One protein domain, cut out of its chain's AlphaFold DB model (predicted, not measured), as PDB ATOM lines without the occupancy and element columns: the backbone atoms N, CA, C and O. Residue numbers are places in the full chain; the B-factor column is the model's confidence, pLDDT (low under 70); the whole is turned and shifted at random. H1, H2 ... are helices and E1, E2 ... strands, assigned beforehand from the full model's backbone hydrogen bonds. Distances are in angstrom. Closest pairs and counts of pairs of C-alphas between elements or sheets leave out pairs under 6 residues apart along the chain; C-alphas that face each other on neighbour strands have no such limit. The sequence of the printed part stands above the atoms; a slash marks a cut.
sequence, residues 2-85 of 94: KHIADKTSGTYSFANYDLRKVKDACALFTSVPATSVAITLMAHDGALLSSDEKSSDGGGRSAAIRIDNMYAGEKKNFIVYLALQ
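Overview. This is residues 2 to 85 of the 94 residues of an uncharacterized protein of Panicum miliaceum (UniProt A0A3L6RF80). The model is a long, open rod: a narrow ribbon of two long antiparallel strands, E1 and E3, with a small second strand pair, E2 and E4, at one end and helix H2 toward the other. Short helix H1 lies off to the side of the ribbon, apart from the other named elements, and residues 15 to 21 stick out at the H2 end. The printed part has 84 residues, with two named helices and four named strands in the order H1, H2, E1, E2, E3, E4. The sheets have the orders E1 - E3 and E2 - E4, both antiparallel, and the class is mixed, helices and strands. The whole is loose, with a radius of gyration of the C-alphas of 16.8 A and spans of 51 by 25 by 18 A.

Arrangement. H1, residues 2 to 7, is apart from H2, residues 19 to 28. In H1 and H2 every O i to N i+4 pair is within hydrogen-bond range. H1 is also apart from E1, residues 34 to 42, and from E3, residues 62 to 70. E1 and E3 are antiparallel neighbours, with 163 degrees between their directions; the C-alphas of Ser 36 and Asp 68 face each other at 4.6 A. N 36 and O 68, 2.8 A, and N 65 and O 39, 2.9 A, are within hydrogen-bond range. E2, residues 47 to 50, and E1 are only just apart, their closest C-alphas 8.1 A from each other. E2 and E4, residues 81 to 84, are antiparallel at 142 degrees, with N 48 and O 83 at 2.8 A. The closest C-alphas of E2 and E3 are those of Leu 49 and Ser 62, 6.9 A apart. H2 is apart from E2, E3 and E4, and E1 is apart from E4.

Along the chain. H1 begins at C-alpha 2, (-44.600, -3.756, -11.884), and is 8.7 A long. H2 measures 14.6 A from first to last C-alpha. E1 begins at C-alpha 34, (-57.022, -2.674, -31.520), and is 22.7 A long. E2 is 9.1 A long and E3 22.5 A. E4, 10.0 A long, ends at C-alpha 84, (-24.498, 7.122, -33.392).

Size, cuts and confidence. The two C-alphas farthest apart, those of Leu 19 and Gln 85, are 51.5 A from each other. The printed part has no cut. The links from H1 to H2 and from E2 to E3 are long, 11 residues each. Residues 15 to 21, of which 19 to 21 belong to H2, stand free. The mean pLDDT of the printed part is 80.3, and residues 51 to 59 are under 70.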
ATOM      1  N   LYS A   2     -45.347  -4.120 -10.664       79.62
ATOM      2  CA  LYS A   2     -44.600  -3.756 -11.884       79.62
ATOM      3  C   LYS A   2     -43.933  -4.954 -12.584       79.62
ATOM      4  O   LYS A   2     -44.219  -5.202 -13.738       79.62
ATOM      5  N   HIS A   3     -43.176  -5.778 -11.852       80.94
ATOM      6  CA  HIS A   3     -42.490  -6.945 -12.431       80.94
ATOM      7  C   HIS A   3     -43.410  -7.958 -13.144       80.94
ATOM      8  O   HIS A   3     -42.999  -8.574 -14.120       80.94
ATOM      9  N   ILE A   4     -44.640  -8.151 -12.651       81.75
ATOM     10  CA  ILE A   4     -45.604  -9.069 -13.274       81.75
ATOM     11  C   ILE A   4     -46.150  -8.433 -14.549       81.75
ATOM     12  O   ILE A   4     -46.125  -9.069 -15.593       81.75
ATOM     13  N   ALA A   5     -46.573  -7.168 -14.468       82.25
ATOM     14  CA  ALA A   5     -47.048  -6.408 -15.617       82.25
ATOM     15  C   ALA A   5     -45.996  -6.364 -16.739       82.25
ATOM     16  O   ALA A   5     -46.316  -6.687 -17.876       82.25
ATOM     17  N   ASP A   6     -44.734  -6.089 -16.402       78.00
ATOM     18  CA  ASP A   6     -43.630  -6.063 -17.366       78.00
ATOM     19  C   ASP A   6     -43.433  -7.434 -18.047       78.00
ATOM     20  O   ASP A   6     -43.211  -7.498 -19.252       78.00
ATOM     21  N   LYS A   7     -43.563  -8.549 -17.309       79.62
ATOM     22  CA  LYS A   7     -43.401  -9.910 -17.857       79.62
ATOM     23  C   LYS A   7     -44.581 -10.415 -18.682       79.62
ATOM     24  O   LYS A   7     -44.398 -11.333 -19.477       79.62
ATOM     25  N   THR A   8     -45.780  -9.892 -18.455       77.25
ATOM     26  CA  THR A   8     -47.008 -10.373 -19.108       77.25
ATOM     27  C   THR A   8     -47.587  -9.358 -20.087       77.25
ATOM     28  O   THR A   8     -48.765  -9.470 -20.417       77.25
ATOM     29  N   SER A   9     -46.827  -8.318 -20.457       73.69
ATOM     30  CA  SER A   9     -47.340  -7.152 -21.199       73.69
ATOM     31  C   SER A   9     -48.587  -6.520 -20.555       73.69
ATOM     32  O   SER A   9     -49.423  -5.912 -21.223       73.69
ATOM     33  N   GLY A  10     -48.754  -6.713 -19.245       74.25
ATOM     34  CA  GLY A  10     -49.911  -6.266 -18.486       74.25
ATOM     35  C   GLY A  10     -49.811  -4.793 -18.107       74.25
ATOM     36  O   GLY A  10     -48.763  -4.158 -18.204       74.25
ATOM     37  N   THR A  11     -50.910  -4.243 -17.603       78.19
ATOM     38  CA  THR A  11     -50.943  -2.893 -17.032       78.19
ATOM     39  C   THR A  11     -51.081  -2.989 -15.519       78.19
ATOM     40  O   THR A  11     -51.812  -3.833 -15.004       78.19
ATOM     41  N   TYR A  12     -50.397  -2.112 -14.785       83.06
ATOM     42  CA  TYR A  12     -50.645  -1.930 -13.359       83.06
ATOM     43  C   TYR A  12     -50.952  -0.465 -13.068       83.06
ATOM     44  O   TYR A  12     -50.517   0.445 -13.771       83.06
ATOM     45  N   SER A  13     -51.728  -0.227 -12.022       77.12
ATOM     46  CA  SER A  13     -52.065   1.114 -11.557       77.12
ATOM     47  C   SER A  13     -52.190   1.102 -10.043       77.12
ATOM     48  O   SER A  13     -52.462   0.065  -9.439       77.12
ATOM     49  N   PHE A  14     -51.955   2.256  -9.427       83.25
ATOM     50  CA  PHE A  14     -52.143   2.440  -7.996       83.25
ATOM     51  C   PHE A  14     -53.496   3.108  -7.747       83.25
ATOM     52  O   PHE A  14     -53.772   4.172  -8.300       83.25
ATOM     53  N   ALA A  15     -54.335   2.492  -6.915       80.00
ATOM     54  CA  ALA A  15     -55.632   3.034  -6.531       80.00
ATOM     55  C   ALA A  15     -55.590   3.488  -5.068       80.00
ATOM     56  O   ALA A  15     -55.395   2.676  -4.168       80.00
ATOM     57  N   ASN A  16     -55.797   4.782  -4.822       80.19
ATOM     58  CA  ASN A  16     -55.822   5.344  -3.471       80.19
ATOM     59  C   ASN A  16     -57.239   5.286  -2.869       80.19
ATOM     60  O   ASN A  16     -57.876   6.322  -2.696       80.19
ATOM     61  N   TYR A  17     -57.760   4.072  -2.654       79.56
ATOM     62  CA  TYR A  17     -59.071   3.764  -2.041       79.56
ATOM     63  C   TYR A  17     -60.323   4.427  -2.659       79.56
ATOM     64  O   TYR A  17     -61.432   4.261  -2.155       79.56
ATOM     65  N   ASP A  18     -60.192   5.125  -3.787       83.00
ATOM     66  CA  ASP A  18     -61.317   5.706  -4.518       83.00
ATOM     67  C   ASP A  18     -61.987   4.647  -5.405       83.00
ATOM     68  O   ASP A  18     -61.650   4.467  -6.578       83.00
ATOM     69  N   LEU A  19     -62.947   3.927  -4.822       81.06
ATOM     70  CA  LEU A  19     -63.677   2.839  -5.484       81.06
ATOM     71  C   LEU A  19     -64.386   3.274  -6.776       81.06
ATOM     72  O   LEU A  19     -64.579   2.449  -7.669       81.06
ATOM     73  N   ARG A  20     -64.748   4.558  -6.914       83.31
ATOM     74  CA  ARG A  20     -65.365   5.072  -8.148       83.31
ATOM     75  C   ARG A  20     -64.371   5.042  -9.302       83.31
ATOM     76  O   ARG A  20     -64.686   4.493 -10.350       83.31
ATOM     77  N   LYS A  21     -63.141   5.507  -9.069       81.19
ATOM     78  CA  LYS A  21     -62.066   5.464 -10.072       81.19
ATOM     79  C   LYS A  21     -61.678   4.041 -10.453       81.19
ATOM     80  O   LYS A  21     -61.395   3.792 -11.617       81.19
ATOM     81  N   VAL A  22     -61.695   3.107  -9.498       83.25
ATOM     82  CA  VAL A  22     -61.456   1.681  -9.786       83.25
ATOM     83  C   VAL A  22     -62.542   1.137 -10.710       83.25
ATOM     84  O   VAL A  22     -62.227   0.526 -11.725       83.25
ATOM     85  N   LYS A  23     -63.818   1.394 -10.398       84.81
ATOM     86  CA  LYS A  23     -64.953   0.958 -11.221       84.81
ATOM     87  C   LYS A  23     -64.884   1.532 -12.639       84.81
ATOM     88  O   LYS A  23     -65.050   0.788 -13.602       84.81
ATOM     89  N   ASP A  24     -64.618   2.829 -12.761       82.31
ATOM     90  CA  ASP A  24     -64.552   3.502 -14.060       82.31
ATOM     91  C   ASP A  24     -63.359   2.990 -14.887       82.31
ATOM     92  O   ASP A  24     -63.505   2.722 -16.077       82.31
ATOM     93  N   ALA A  25     -62.206   2.741 -14.254       77.75
ATOM     94  CA  ALA A  25     -61.062   2.107 -14.908       77.75
ATOM     95  C   ALA A  25     -61.366   0.666 -15.356       77.75
ATOM     96  O   ALA A  25     -60.986   0.275 -16.458       77.75
ATOM     97  N   CYS A  26     -62.094  -0.113 -14.548       79.38
ATOM     98  CA  CYS A  26     -62.508  -1.467 -14.916       79.38
ATOM     99  C   CYS A  26     -63.394  -1.495 -16.168       79.38
ATOM    100  O   CYS A  26     -63.255  -2.397 -16.992       79.38
ATOM    101  N   ALA A  27     -64.269  -0.500 -16.345       80.94
ATOM    102  CA  ALA A  27     -65.105  -0.398 -17.539       80.94
ATOM    103  C   ALA A  27     -64.270  -0.199 -18.817       80.94
ATOM    104  O   ALA A  27     -64.603  -0.766 -19.859       80.94
ATOM    105  N   LEU A  28     -63.149   0.528 -18.740       72.25
ATOM    106  CA  LEU A  28     -62.264   0.765 -19.890       72.25
ATOM    107  C   LEU A  28     -61.612  -0.522 -20.417       72.25
ATOM    108  O   LEU A  28     -61.397  -0.640 -21.623       72.25
ATOM    109  N   PHE A  29     -61.374  -1.521 -19.559       70.81
ATOM    110  CA  PHE A  29     -60.794  -2.803 -19.981       70.81
ATOM    111  C   PHE A  29     -61.722  -3.647 -20.868       70.81
ATOM    112  O   PHE A  29     -61.271  -4.626 -21.457       70.81
ATOM    113  N   THR A  30     -62.998  -3.275 -20.999       74.75
ATOM    114  CA  THR A  30     -63.959  -3.988 -21.859       74.75
ATOM    115  C   THR A  30     -63.929  -3.534 -23.319       74.75
ATOM    116  O   THR A  30     -64.476  -4.217 -24.180       74.75
ATOM    117  N   SER A  31     -63.272  -2.410 -23.621       79.62
ATOM    118  CA  SER A  31     -63.246  -1.823 -24.960       79.62
ATOM    119  C   SER A  31     -61.833  -1.839 -25.531       79.62
ATOM    120  O   SER A  31     -61.055  -0.909 -25.306       79.62
ATOM    121  N   VAL A  32     -61.521  -2.881 -26.307       84.56
ATOM    122  CA  VAL A  32     -60.236  -3.059 -27.002       84.56
ATOM    123  C   VAL A  32     -60.410  -2.767 -28.500       84.56
ATOM    124  O   VAL A  32     -60.735  -3.673 -29.265       84.56
ATOM    125  N   PRO A  33     -60.243  -1.510 -28.948       83.50
ATOM    126  CA  PRO A  33     -60.363  -1.153 -30.362       83.50
ATOM    127  C   PRO A  33     -59.265  -1.729 -31.263       83.50
ATOM    128  O   PRO A  33     -59.495  -1.859 -32.462       83.50
ATOM    129  N   ALA A  34     -58.083  -2.056 -30.730       87.25
ATOM    130  CA  ALA A  34     -57.022  -2.674 -31.520       87.25
ATOM    131  C   ALA A  34     -56.220  -3.692 -30.709       87.25
ATOM    132  O   ALA A  34     -55.881  -3.461 -29.545       87.25
ATOM    133  N   THR A  35     -55.883  -4.798 -31.365       90.38
ATOM    134  CA  THR A  35     -55.034  -5.868 -30.840       90.38
ATOM    135  C   THR A  35     -53.834  -6.089 -31.757       90.38
ATOM    136  O   THR A  35     -53.868  -5.728 -32.935       90.38
ATOM    137  N   SER A  36     -52.758  -6.661 -31.215       89.56
ATOM    138  CA  SER A  36     -51.545  -7.043 -31.958       89.56
ATOM    139  C   SER A  36     -50.935  -5.897 -32.776       89.56
ATOM    140  O   SER A  36     -50.503  -6.075 -33.915       89.56
ATOM    141  N   VAL A  37     -50.890  -4.701 -32.190       89.38
ATOM    142  CA  VAL A  37     -50.334  -3.511 -32.836       89.38
ATOM    143  C   VAL A  37     -48.809  -3.600 -32.834       89.38
ATOM    144  O   VAL A  37     -48.183  -3.855 -31.804       89.38
ATOM    145  N   ALA A  38     -48.199  -3.357 -33.993       90.19
ATOM    146  CA  ALA A  38     -46.753  -3.298 -34.149       90.19
ATOM    147  C   ALA A  38     -46.328  -1.899 -34.595       90.19
ATOM    148  O   ALA A  38     -46.818  -1.378 -35.596       90.19
ATOM    149  N   ILE A  39     -45.388  -1.308 -33.861       89.12
ATOM    150  CA  ILE A  39     -44.719  -0.070 -34.259       89.12
ATOM    151  C   ILE A  39     -43.311  -0.442 -34.701       89.12
ATOM    152  O   ILE A  39     -42.477  -0.837 -33.884       89.12
ATOM    153  N   THR A  40     -43.056  -0.333 -36.001       90.19
ATOM    154  CA  THR A  40     -41.740  -0.601 -36.581       90.19
ATOM    155  C   THR A  40     -40.916   0.677 -36.610       90.19
ATOM    156  O   THR A  40     -41.355   1.708 -37.117       90.19
ATOM    157  N   LEU A  41     -39.703   0.594 -36.076       89.12
ATOM    158  CA  LEU A  41     -38.724   1.669 -36.043       89.12
ATOM    159  C   LEU A  41     -37.562   1.300 -36.954       89.12
ATOM    160  O   LEU A  41     -37.062   0.180 -36.897       89.12
ATOM    161  N   MET A  42     -37.114   2.259 -37.761       90.12
ATOM    162  CA  MET A  42     -35.989   2.077 -38.668       90.12
ATOM    163  C   MET A  42     -35.026   3.249 -38.526       90.12
ATOM    164  O   MET A  42     -35.388   4.396 -38.788       90.12
ATOM    165  N   ALA A  43     -33.803   2.959 -38.093       88.00
ATOM    166  CA  ALA A  43     -32.747   3.947 -37.979       88.00
ATOM    167  C   ALA A  43     -32.026   4.143 -39.321       88.00
ATOM    168  O   ALA A  43     -31.703   3.195 -40.050       88.00
ATOM    169  N   HIS A  44     -31.748   5.409 -39.625       88.06
ATOM    170  CA  HIS A  44     -30.959   5.802 -40.784       88.06
ATOM    171  C   HIS A  44     -29.527   5.242 -40.706       88.06
ATOM    172  O   HIS A  44     -29.014   4.960 -39.622       88.06
ATOM    173  N   ASP A  45     -28.859   5.118 -41.857       82.81
ATOM    174  CA  ASP A  45     -27.432   4.784 -41.923       82.81
ATOM    175  C   ASP A  45     -26.610   5.689 -40.989       82.81
ATOM    176  O   ASP A  45     -26.728   6.918 -41.024       82.81
ATOM    177  N   GLY A  46     -25.768   5.072 -40.156       83.38
ATOM    178  CA  GLY A  46     -24.952   5.758 -39.149       83.38
ATOM    179  C   GLY A  46     -25.597   5.876 -37.763       83.38
ATOM    180  O   GLY A  46     -24.919   6.307 -36.832       83.38
ATOM    181  N   ALA A  47     -26.854   5.458 -37.595       85.62
ATOM    182  CA  ALA A  47     -27.516   5.357 -36.298       85.62
ATOM    183  C   ALA A  47     -27.989   3.924 -36.029       85.62
ATOM    184  O   ALA A  47     -28.459   3.221 -36.923       85.62
ATOM    185  N   LEU A  48     -27.881   3.509 -34.772       86.88
ATOM    186  CA  LEU A  48     -28.420   2.267 -34.241       86.88
ATOM    187  C   LEU A  48     -29.486   2.583 -33.194       86.88
ATOM    188  O   LEU A  48     -29.355   3.539 -32.433       86.88
ATOM    189  N   LEU A  49     -30.517   1.755 -33.125       85.44
ATOM    190  CA  LEU A  49     -31.459   1.710 -32.018       85.44
ATOM    191  C   LEU A  49     -30.765   1.009 -30.846       85.44
ATOM    192  O   LEU A  49     -30.448  -0.178 -30.908       85.44
ATOM    193  N   SER A  50     -30.499   1.764 -29.784       72.25
ATOM    194  CA  SER A  50     -29.962   1.230 -28.537       72.25
ATOM    195  C   SER A  50     -31.103   0.575 -27.771       72.25
ATOM    196  O   SER A  50     -32.062   1.246 -27.389       72.25
ATOM    197  N   SER A  51     -31.008  -0.734 -27.560       65.94
ATOM    198  CA  SER A  51     -32.023  -1.519 -26.866       65.94
ATOM    199  C   SER A  51     -31.361  -2.531 -25.935       65.94
ATOM    200  O   SER A  51     -30.429  -3.220 -26.349       65.94
ATOM    201  N   ASP A  52     -31.875  -2.645 -24.707       55.31
ATOM    202  CA  ASP A  52     -31.540  -3.740 -23.787       55.31
ATOM    203  C   ASP A  52     -32.147  -5.077 -24.261       55.31
ATOM    204  O   ASP A  52     -31.653  -6.155 -23.926       55.31
ATOM    205  N   GLU A  53     -33.186  -5.024 -25.101       50.97
ATOM    206  CA  GLU A  53     -33.807  -6.191 -25.719       50.97
ATOM    207  C   GLU A  53     -33.330  -6.349 -27.167       50.97
ATOM    208  O   GLU A  53     -33.498  -5.462 -28.005       50.97
ATOM    209  N   LYS A  54     -32.673  -7.478 -27.447       50.16
ATOM    210  CA  LYS A  54     -31.973  -7.774 -28.707       50.16
ATOM    211  C   LYS A  54     -32.722  -7.287 -29.954       50.16
ATOM    212  O   LYS A  54     -33.833  -7.725 -30.242       50.16
ATOM    213  N   SER A  55     -32.043  -6.456 -30.744       52.28
ATOM    214  CA  SER A  55     -32.466  -6.085 -32.094       52.28
ATOM    215  C   SER A  55     -32.710  -7.333 -32.943       52.28
ATOM    216  O   SER A  55     -31.834  -8.196 -33.054       52.28
ATOM    217  N   SER A  56     -33.889  -7.423 -33.559       54.59
ATOM    218  CA  SER A  56     -34.324  -8.605 -34.317       54.59
ATOM    219  C   SER A  56     -33.523  -8.852 -35.602       54.59
ATOM    220  O   SER A  56     -33.663  -9.914 -36.201       54.59
ATOM    221  N   ASP A  57     -32.714  -7.889 -36.043       56.50
ATOM    222  CA  ASP A  57     -31.995  -7.903 -37.321       56.50
ATOM    223  C   ASP A  57     -30.482  -8.154 -37.177       56.50
ATOM    224  O   ASP A  57     -29.758  -8.110 -38.169       56.50
ATOM    225  N   GLY A  58     -29.983  -8.381 -35.954       57.25
ATOM    226  CA  GLY A  58     -28.551  -8.563 -35.668       57.25
ATOM    227  C   GLY A  58     -27.673  -7.327 -35.926       57.25
ATOM    228  O   GLY A  58     -26.506  -7.325 -35.538       57.25
ATOM    229  N   GLY A  59     -28.226  -6.277 -36.540       64.00
ATOM    230  CA  GLY A  59     -27.542  -5.046 -36.921       64.00
ATOM    231  C   GLY A  59     -27.902  -3.844 -36.054       64.00
ATOM    232  O   GLY A  59     -27.244  -2.816 -36.174       64.00
ATOM    233  N   GLY A  60     -28.916  -3.946 -35.189       73.56
ATOM    234  CA  GLY A  60     -29.301  -2.865 -34.280       73.56
ATOM    235  C   GLY A  60     -30.014  -1.708 -34.971       73.56
ATOM    236  O   GLY A  60     -30.088  -0.626 -34.404       73.56
ATOM    237  N   ARG A  61     -30.493  -1.877 -36.207       81.56
ATOM    238  CA  ARG A  61     -31.023  -0.772 -37.027       81.56
ATOM    239  C   ARG A  61     -32.536  -0.771 -37.142       81.56
ATOM    240  O   ARG A  61     -33.124   0.275 -37.411       81.56
ATOM    241  N   SER A  62     -33.151  -1.921 -36.924       85.12
ATOM    242  CA  SER A  62     -34.588  -2.104 -36.885       85.12
ATOM    243  C   SER A  62     -35.014  -2.666 -35.537       85.12
ATOM    244  O   SER A  62     -34.391  -3.576 -34.981       85.12
ATOM    245  N   ALA A  63     -36.105  -2.125 -35.013       85.12
ATOM    246  CA  ALA A  63     -36.775  -2.653 -33.838       85.12
ATOM    247  C   ALA A  63     -38.287  -2.607 -34.042       85.12
ATOM    248  O   ALA A  63     -38.813  -1.773 -34.780       85.12
ATOM    249  N   ALA A  64     -38.989  -3.508 -33.363       86.50
ATOM    250  CA  ALA A  64     -40.439  -3.524 -33.340       86.50
ATOM    251  C   ALA A  64     -40.912  -3.446 -31.892       86.50
ATOM    252  O   ALA A  64     -40.583  -4.314 -31.083       86.50
ATOM    253  N   ILE A  65     -41.709  -2.428 -31.583       86.44
ATOM    254  CA  ILE A  65     -42.446  -2.357 -30.325       86.44
ATOM    255  C   ILE A  65     -43.769  -3.081 -30.553       86.44
ATOM    256  O   ILE A  65     -44.572  -2.669 -31.395       86.44
ATOM    257  N   ARG A  66     -43.973  -4.182 -29.827       87.44
ATOM    258  CA  ARG A  66     -45.203  -4.976 -29.888       87.44
ATOM    259  C   ARG A  66     -46.138  -4.565 -28.762       87.44
ATOM    260  O   ARG A  66     -45.720  -4.455 -27.614       87.44
ATOM    261  N   ILE A  67     -47.394  -4.329 -29.111       87.06
ATOM    262  CA  ILE A  67     -48.447  -3.943 -28.182       87.06
ATOM    263  C   ILE A  67     -49.597  -4.929 -28.357       87.06
ATOM    264  O   ILE A  67     -50.252  -4.948 -29.398       87.06
ATOM    265  N   ASP A  68     -49.856  -5.728 -27.324       86.88
ATOM    266  CA  ASP A  68     -50.880  -6.771 -27.401       86.88
ATOM    267  C   ASP A  68     -52.287  -6.177 -27.503       86.88
ATOM    268  O   ASP A  68     -53.026  -6.528 -28.416       86.88
ATOM    269  N   ASN A  69     -52.621  -5.221 -26.629       86.00
ATOM    270  CA  ASN A  69     -53.914  -4.538 -26.611       86.00
ATOM    271  C   ASN A  69     -53.742  -3.016 -26.508       86.00
ATOM    272  O   ASN A  69     -52.880  -2.522 -25.767       86.00
ATOM    273  N   MET A  70     -54.598  -2.290 -27.224       86.75
ATOM    274  CA  MET A  70     -54.824  -0.851 -27.081       86.75
ATOM    275  C   MET A  70     -56.270  -0.625 -26.652       86.75
ATOM    276  O   MET A  70     -57.195  -0.986 -27.384       86.75
ATOM    277  N   TYR A  71     -56.463  -0.027 -25.480       85.56
ATOM    278  CA  TYR A  71     -57.789   0.264 -24.934       85.56
ATOM    279  C   TYR A  71     -58.335   1.601 -25.455       85.56
ATOM    280  O   TYR A  71     -57.586   2.505 -25.834       85.56
ATOM    281  N   ALA A  72     -59.661   1.750 -25.488       83.12
ATOM    282  CA  ALA A  72     -60.286   2.985 -25.958       83.12
ATOM    283  C   ALA A  72     -59.867   4.194 -25.102       83.12
ATOM    284  O   ALA A  72     -59.992   4.187 -23.880       83.12
ATOM    285  N   GLY A  73     -59.362   5.242 -25.762       83.25
ATOM    286  CA  GLY A  73     -58.859   6.454 -25.105       83.25
ATOM    287  C   GLY A  73     -57.473   6.314 -24.458       83.25
ATOM    288  O   GLY A  73     -56.955   7.302 -23.936       83.25
ATOM    289  N   GLU A  74     -56.853   5.131 -24.510       82.38
ATOM    290  CA  GLU A  74     -55.507   4.900 -23.986       82.38
ATOM    291  C   GLU A  74     -54.451   5.670 -24.791       82.38
ATOM    292  O   GLU A  74     -54.501   5.756 -26.020       82.38
ATOM    293  N   LYS A  75     -53.453   6.212 -24.086       85.88
ATOM    294  CA  LYS A  75     -52.263   6.824 -24.682       85.88
ATOM    295  C   LYS A  75     -51.019   6.134 -24.130       85.88
ATOM    296  O   LYS A  75     -50.768   6.201 -22.928       85.88
ATOM    297  N   LYS A  76     -50.232   5.508 -25.008       85.81
ATOM    298  CA  LYS A  76     -48.930   4.915 -24.670       85.81
ATOM    299  C   LYS A  76     -47.805   5.805 -25.182       85.81
ATOM    300  O   LYS A  76     -47.844   6.261 -26.321       85.81
ATOM    301  N   ASN A  77     -46.811   6.038 -24.332       87.00
ATOM    302  CA  ASN A  77     -45.607   6.786 -24.674       87.00
ATOM    303  C   ASN A  77     -44.416   5.832 -24.668       87.00
ATOM    304  O   ASN A  77     -44.303   4.996 -23.772       87.00
ATOM    305  N   PHE A  78     -43.521   5.988 -25.638       85.31
ATOM    306  CA  PHE A  78     -42.321   5.172 -25.777       85.31
ATOM    307  C   PHE A  78     -41.095   6.075 -25.810       85.31
ATOM    308  O   PHE A  78     -41.128   7.150 -26.408       85.31
ATOM    309  N   ILE A  79     -40.017   5.629 -25.172       86.12
ATOM    310  CA  ILE A  79     -38.715   6.291 -25.221       86.12
ATOM    311  C   ILE A  79     -37.782   5.369 -25.994       86.12
ATOM    312  O   ILE A  79     -37.658   4.193 -25.662       86.12
ATOM    313  N   VAL A  80     -37.152   5.910 -27.033       85.06
ATOM    314  CA  VAL A  80     -36.235   5.180 -27.908       85.06
ATOM    315  C   VAL A  80     -34.881   5.867 -27.842       85.06
ATOM    316  O   VAL A  80     -34.790   7.079 -28.038       85.06
ATOM    317  N   TYR A  81     -33.833   5.094 -27.580       86.31
ATOM    318  CA  TYR A  81     -32.465   5.595 -27.538       86.31
ATOM    319  C   TYR A  81     -31.758   5.293 -28.857       86.31
ATOM    320  O   TYR A  81     -31.885   4.199 -29.407       86.31
ATOM    321  N   LEU A  82     -30.997   6.263 -29.360       87.44
ATOM    322  CA  LEU A  82     -30.192   6.119 -30.568       87.44
ATOM    323  C   LEU A  82     -28.710   6.191 -30.211       87.44
ATOM    324  O   LEU A  82     -28.278   7.107 -29.513       87.44
ATOM    325  N   ALA A  83     -27.931   5.245 -30.724       85.81
ATOM    326  CA  ALA A  83     -26.478   5.266 -30.683       85.81
ATOM    327  C   ALA A  83     -25.942   5.646 -32.067       85.81
ATOM    328  O   ALA A  83     -26.271   5.011 -33.067       85.81
ATOM    329  N   LEU A  84     -25.110   6.683 -32.138       85.75
ATOM    330  CA  LEU A  84     -24.498   7.122 -33.392       85.75
ATOM    331  C   LEU A  84     -23.165   6.405 -33.603       85.75
ATOM    332  O   LEU A  84     -22.321   6.376 -32.707       85.75
ATOM    333  N   GLN A  85     -22.962   5.845 -34.793       78.19
ATOM    334  CA  GLN A  85     -21.681   5.252 -35.159       78.19
ATOM    335  C   GLN A  85     -20.731   6.320 -35.715       78.19
ATOM    336  O   GLN A  85     -21.145   7.143 -36.540       78.19
TER     337      GLN A  85